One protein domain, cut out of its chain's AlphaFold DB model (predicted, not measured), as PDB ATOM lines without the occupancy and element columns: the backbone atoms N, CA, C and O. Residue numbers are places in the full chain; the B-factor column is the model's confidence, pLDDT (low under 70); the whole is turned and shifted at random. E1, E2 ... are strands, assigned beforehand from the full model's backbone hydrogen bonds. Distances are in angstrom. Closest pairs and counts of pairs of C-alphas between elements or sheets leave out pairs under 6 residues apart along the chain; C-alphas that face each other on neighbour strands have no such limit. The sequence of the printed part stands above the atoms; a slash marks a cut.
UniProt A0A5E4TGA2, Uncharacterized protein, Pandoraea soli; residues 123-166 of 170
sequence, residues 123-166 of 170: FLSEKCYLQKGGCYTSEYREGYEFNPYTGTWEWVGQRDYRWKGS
ATOM      1  N   PHE A 123      45.855   7.241 -15.721       44.47
ATOM      2  CA  PHE A 123      45.015   7.247 -14.508       44.47
ATOM      3  C   PHE A 123      43.607   7.818 -14.710       44.47
ATOM      4  O   PHE A 123      42.756   7.662 -13.842       44.47
ATOM      5  N   LEU A 124      43.325   8.423 -15.865       53.69
ATOM      6  CA  LEU A 124      41.969   8.779 -16.270       53.69
ATOM      7  C   LEU A 124      41.706   8.168 -17.642       53.69
ATOM      8  O   LEU A 124      41.732   8.861 -18.658       53.69
ATOM      9  N   SER A 125      41.436   6.863 -17.686       56.47
ATOM     10  CA  SER A 125      40.852   6.292 -18.895       56.47
ATOM     11  C   SER A 125      39.447   6.881 -19.051       56.47
ATOM     12  O   SER A 125      38.511   6.436 -18.382       56.47
ATOM     13  N   GLU A 126      39.297   7.920 -19.878       60.53
ATOM     14  CA  GLU A 126      37.982   8.375 -20.328       60.53
ATOM     15  C   GLU A 126      37.357   7.242 -21.139       60.53
ATOM     16  O   GLU A 126      37.778   6.936 -22.256       60.53
ATOM     17  N   LYS A 127      36.356   6.585 -20.553       65.19
ATOM     18  CA  LYS A 127      35.562   5.569 -21.236       65.19
ATOM     19  C   LYS A 127      34.191   6.161 -21.523       65.19
ATOM     20  O   LYS A 127      33.433   6.508 -20.617       65.19
ATOM     21  N   CYS A 128      33.891   6.302 -22.808       63.50
ATOM     22  CA  CYS A 128      32.565   6.675 -23.275       63.50
ATOM     23  C   CYS A 128      31.727   5.409 -23.411       63.50
ATOM     24  O   CYS A 128      31.929   4.605 -24.319       63.50
ATOM     25  N   TYR A 129      30.809   5.216 -22.468       64.25
ATOM     26  CA  TYR A 129      29.886   4.093 -22.490       64.25
ATOM     27  C   TYR A 129      28.641   4.528 -23.260       64.25
ATOM     28  O   TYR A 129      27.782   5.217 -22.710       64.25
ATOM     29  N   LEU A 130      28.527   4.097 -24.520       58.50
ATOM     30  CA  LEU A 130      27.339   4.327 -25.358       58.50
ATOM     31  C   LEU A 130      26.048   3.875 -24.650       58.50
ATOM     32  O   LEU A 130      25.049   4.581 -24.679       58.50
ATOM     33  N   GLN A 131      26.106   2.759 -23.913       60.03
ATOM     34  CA  GLN A 131      24.989   2.216 -23.123       60.03
ATOM     35  C   GLN A 131      24.538   3.123 -21.967       60.03
ATOM     36  O   GLN A 131      23.382   3.064 -21.568       60.03
ATOM     37  N   LYS A 132      25.438   3.948 -21.410       60.81
ATOM     38  CA  LYS A 132      25.145   4.866 -20.294       60.81
ATOM     39  C   LYS A 132      24.987   6.323 -20.748       60.81
ATOM     40  O   LYS A 132      24.944   7.219 -19.911       60.81
ATOM     41  N   GLY A 133      24.927   6.570 -22.061       66.38
ATOM     42  CA  GLY A 133      24.637   7.887 -22.635       66.38
ATOM     43  C   GLY A 133      25.698   8.964 -22.383       66.38
ATOM     44  O   GLY A 133      25.406  10.149 -22.547       66.38
ATOM     45  N   GLY A 134      26.924   8.597 -21.986       70.94
ATOM     46  CA  GLY A 134      27.943   9.586 -21.646       70.94
ATOM     47  C   GLY A 134      29.355   9.058 -21.426       70.94
ATOM     48  O   GLY A 134      29.614   7.855 -21.345       70.94
ATOM     49  N   CYS A 135      30.285  10.005 -21.353       75.00
ATOM     50  CA  CYS A 135      31.689   9.777 -21.063       75.00
ATOM     51  C   CYS A 135      31.954   9.941 -19.570       75.00
ATOM     52  O   CYS A 135      31.488  10.891 -18.937       75.00
ATOM     53  N   TYR A 136      32.716   8.999 -19.020       71.56
ATOM     54  CA  TYR A 136      33.107   8.982 -17.619       71.56
ATOM     55  C   TYR A 136      34.621   8.833 -17.519       71.56
ATOM     56  O   TYR A 136      35.228   8.068 -18.271       71.56
ATOM     57  N   THR A 137      35.222   9.524 -16.559       74.12
ATOM     58  CA  THR A 137      36.575   9.212 -16.097       74.12
ATOM     59  C   THR A 137      36.478   8.229 -14.942       74.12
ATOM     60  O   THR A 137      35.731   8.486 -13.996       74.12
ATOM     61  N   SER A 138      37.213   7.122 -15.019       74.06
ATOM     62  CA  SER A 138      37.332   6.173 -13.912       74.06
ATOM     63  C   SER A 138      38.665   6.337 -13.196       74.06
ATOM     64  O   SER A 138      39.701   6.292 -13.860       74.06
ATOM     65  N   GLU A 139      38.630   6.442 -11.874       77.81
ATOM     66  CA  GLU A 139      39.803   6.377 -11.001       77.81
ATOM     67  C   GLU A 139      39.710   5.093 -10.166       77.81
ATOM     68  O   GLU A 139      38.631   4.736  -9.686       77.81
ATOM     69  N   TYR A 140      40.810   4.346 -10.053       76.62
ATOM     70  CA  TYR A 140      40.871   3.147  -9.217       76.62
ATOM     71  C   TYR A 140      41.699   3.458  -7.978       76.62
ATOM     72  O   TYR A 140      42.859   3.853  -8.103       76.62
ATOM     73  N   ARG A 141      41.097   3.294  -6.800       76.50
ATOM     74  CA  ARG A 141      41.750   3.483  -5.508       76.50
ATOM     75  C   ARG A 141      41.800   2.142  -4.788       76.50
ATOM     76  O   ARG A 141      40.776   1.485  -4.631       76.50
ATOM     77  N   GLU A 142      42.991   1.755  -4.355       84.31
ATOM     78  CA  GLU A 142      43.234   0.528  -3.600       84.31
ATOM     79  C   GLU A 142      43.894   0.854  -2.260       84.31
ATOM     80  O   GLU A 142      44.712   1.777  -2.168       84.31
ATOM     81  N   GLY A 143      43.501   0.138  -1.209       86.56
ATOM     82  CA  GLY A 143      44.043   0.333   0.128       86.56
ATOM     83  C   GLY A 143      43.464  -0.633   1.153       86.56
ATOM     84  O   GLY A 143      42.516  -1.370   0.885       86.56
ATOM     85  N   TYR A 144      44.054  -0.619   2.347       85.94
ATOM     86  CA  TYR A 144      43.494  -1.314   3.500       85.94
ATOM     87  C   TYR A 144      42.425  -0.439   4.155       85.94
ATOM     88  O   TYR A 144      42.717   0.686   4.567       85.94
ATOM     89  N   GLU A 145      41.211  -0.962   4.278       90.38
ATOM     90  CA  GLU A 145      40.102  -0.325   4.989       90.38
ATOM     91  C   GLU A 145      39.739  -1.168   6.218       90.38
ATOM     92  O   GLU A 145      39.744  -2.401   6.178       90.38
ATOM     93  N   PHE A 146      39.505  -0.507   7.350       90.12
ATOM     94  CA  PHE A 146      39.170  -1.185   8.598       90.12
ATOM     95  C   PHE A 146      37.694  -1.584   8.594       90.12
ATOM     96  O   PHE A 146      36.820  -0.718   8.520       90.12
ATOM     97  N   ASN A 147      37.411  -2.882   8.715       88.25
ATOM     98  CA  ASN A 147      36.049  -3.399   8.761       88.25
ATOM     99  C   ASN A 147      35.570  -3.508  10.227       88.25
ATOM    100  O   ASN A 147      36.071  -4.350  10.976       88.25
ATOM    101  N   PRO A 148      34.587  -2.696  10.666       88.19
ATOM    102  CA  PRO A 148      34.144  -2.674  12.061       88.19
ATOM    103  C   PRO A 148      33.351  -3.921  12.479       88.19
ATOM    104  O   PRO A 148      33.173  -4.146  13.673       88.19
ATOM    105  N   TYR A 149      32.875  -4.731  11.528       89.50
ATOM    106  CA  TYR A 149      32.112  -5.949  11.817       89.50
ATOM    107  C   TYR A 149      33.016  -7.159  12.050       89.50
ATOM    108  O   TYR A 149      32.703  -8.010  12.881       89.50
ATOM    109  N   THR A 150      34.131  -7.236  11.325       87.88
ATOM    110  CA  THR A 150      35.114  -8.325  11.442       87.88
ATOM    111  C   THR A 150      36.297  -7.952  12.337       87.88
ATOM    112  O   THR A 150      36.995  -8.837  12.826       87.88
ATOM    113  N   GLY A 151      36.512  -6.657  12.597       92.50
ATOM    114  CA  GLY A 151      37.633  -6.150  13.391       92.50
ATOM    115  C   GLY A 151      38.986  -6.256  12.679       92.50
ATOM    116  O   GLY A 151      40.027  -6.135  13.325       92.50
ATOM    117  N   THR A 152      38.990  -6.501  11.367       89.00
ATOM    118  CA  THR A 152      40.199  -6.717  10.564       89.00
ATOM    119  C   THR A 152      40.410  -5.615   9.531       89.00
ATOM    120  O   THR A 152      39.471  -4.959   9.087       89.00
ATOM    121  N   TRP A 153      41.670  -5.420   9.135       89.69
ATOM    122  CA  TRP A 153      42.024  -4.595   7.982       89.69
ATOM    123  C   TRP A 153      41.902  -5.432   6.717       89.69
ATOM    124  O   TRP A 153      42.645  -6.398   6.532       89.69
ATOM    125  N   GLU A 154      40.962  -5.068   5.858       90.81
ATOM    126  CA  GLU A 154      40.677  -5.788   4.622       90.81
ATOM    127  C   GLU A 154      41.193  -4.989   3.426       90.81
ATOM    128  O   GLU A 154      41.210  -3.758   3.435       90.81
ATOM    129  N   TRP A 155      41.667  -5.694   2.398       84.31
ATOM    130  CA  TRP A 155      42.096  -5.058   1.159       84.31
ATOM    131  C   TRP A 155      40.871  -4.733   0.311       84.31
ATOM    132  O   TRP A 155      40.164  -5.643  -0.129       84.31
ATOM    133  N   VAL A 156      40.630  -3.447   0.068       87.12
ATOM    134  CA  VAL A 156      39.476  -2.977  -0.696       87.12
ATOM    135  C   VAL A 156      39.959  -2.158  -1.886       87.12
ATOM    136  O   VAL A 156      40.788  -1.255  -1.772       87.12
ATOM    137  N   GLY A 157      39.435  -2.501  -3.060       85.88
ATOM    138  CA  GLY A 157      39.642  -1.757  -4.293       85.88
ATOM    139  C   GLY A 157      38.333  -1.133  -4.751       85.88
ATOM    140  O   GLY A 157      37.424  -1.852  -5.173       85.88
ATOM    141  N   GLN A 158      38.242   0.194  -4.706       79.19
ATOM    142  CA  GLN A 158      37.072   0.942  -5.153       79.19
ATOM    143  C   GLN A 158      37.352   1.627  -6.493       79.19
ATOM    144  O   GLN A 158      38.421   2.193  -6.729       79.19
ATOM    145  N   ARG A 159      36.369   1.573  -7.398       82.06
ATOM    146  CA  ARG A 159      36.411   2.293  -8.672       82.06
ATOM    147  C   ARG A 159      35.402   3.430  -8.657       82.06
ATOM    148  O   ARG A 159      34.198   3.179  -8.692       82.06
ATOM    149  N   ASP A 160      35.910   4.651  -8.706       79.44
ATOM    150  CA  ASP A 160      35.096   5.856  -8.742       79.44
ATOM    151  C   ASP A 160      34.877   6.305 -10.185       79.44
ATOM    152  O   ASP A 160      35.800   6.332 -11.002       79.44
ATOM    153  N   TYR A 161      33.633   6.657 -10.513       76.19
ATOM    154  CA  TYR A 161      33.251   7.152 -11.831       76.19
ATOM    155  C   TYR A 161      32.824   8.610 -11.727       76.19
ATOM    156  O   TYR A 161      31.875   8.939 -11.016       76.19
ATOM    157  N   ARG A 162      33.466   9.487 -12.498       79.00
ATOM    158  CA  ARG A 162      33.081  10.897 -12.612       79.00
ATOM    159  C   ARG A 162      32.545  11.183 -14.008       79.00
ATOM    160  O   ARG A 162      33.225  10.943 -15.003       79.00
ATOM    161  N   TRP A 163      31.315  11.687 -14.082       78.50
ATOM    162  CA  TRP A 163      30.669  12.045 -15.344       78.50
ATOM    163  C   TRP A 163      31.320  13.285 -15.967       78.50
ATOM    164  O   TRP A 163      31.596  14.265 -15.270       78.50
ATOM    165  N   LYS A 164      31.573  13.238 -17.277       76.50
ATOM    166  CA  LYS A 164      32.233  14.308 -18.044       76.50
ATOM    167  C   LYS A 164      31.335  14.985 -19.077       76.50
ATOM    168  O   LYS A 164      31.708  16.038 -19.582       76.50
ATOM    169  N   GLY A 165      30.186  14.403 -19.401       72.69
ATOM    170  CA  GLY A 165      29.319  14.892 -20.471       72.69
ATOM    171  C   GLY A 165      28.852  13.778 -21.397       72.69
ATOM    172  O   GLY A 165      29.397  12.674 -21.392       72.69
ATOM    173  N   SER A 166      27.857  14.074 -22.229       66.94
ATOM    174  CA  SER A 166      27.486  13.212 -23.351       66.94
ATOM    175  C   SER A 166      28.231  13.661 -24.605       66.94
ATOM    176  O   SER A 166      28.145  14.829 -24.984       66.94
TER     177      SER A 166
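AT A GLANCE: This is residues 123 to 166 of the 170 residues of an uncharacterized protein of Pandoraea soli (UniProt A0A5E4TGA2). What does the domain look like? It is a long, twisted hairpin of two strands, E2 and E3, with the short strand E1 folded back beside the first residues of E2, at the end of the hairpin away from its turn at residues 148 to 151. How is it made up? The printed part has 44 residues with no named helix and three named strands in the order E1, E2, E3; the class is all strand, and the one sheet runs E1, E2, E3 and is antiparallel throughout. How large and how dense is it? It is extended, a rod with spans of 43 by 20 by 12 A and a radius of gyration of the C-alphas of 14.7 A.

HOW THE PARTS SIT: How do the two long strands pair? E2, residues 134 to 147, and E3, residues 152 to 165, are antiparallel neighbours and form a hairpin, with 165 degrees between their directions. C-alphas 142 and 157 face each other at 4.3 A, and N 141 and O 158, 2.9 A apart, and N 158 and O 141, 2.8 A apart, are within hydrogen-bond range. Where is the third strand? E1, residues 125 to 129, is the antiparallel neighbour of E2 at 119 degrees, and the two form a hairpin. C-alphas 128 and 135 face each other at 3.9 A, and N 127 and O 136 are within hydrogen-bond range at 2.9 A. What arrangement results? E1, E2 and E3 form a meander, each strand the antiparallel neighbour of the one before; E1 and E3 are edge strands and E2 is the inner one.

IN THESE COORDINATES: Where are the long strands? E2 covers 34.0 A from C-alpha 134 at (27.943, 9.586, -21.646) to C-alpha 147, and it bends by 77 degrees at Tyr 144. E3 covers 39.4 A from C-alpha 152 to C-alpha 165 at (29.319, 14.892, -20.471). Where is the short one? E1 begins with C-alpha 125 at (40.852, 6.292, -18.895) and is 11.7 A long.

THE WHOLE: How far does it reach? The C-alphas of Gly 151 and Ser 166, the two farthest apart, are 42.8 A from each other. The sheet is twisted, with C-alphas up to 7.0 A off its best plane. Is the printed part unbroken? It runs from residue 123 to 166 without a cut, and the links E1 to E2 and E2 to E3 are both tight, with 4 residues each. Where is the model's confidence low? Residues 123 to 133 and residue 166 have pLDDT under 70, and the mean of the printed part is 76.2.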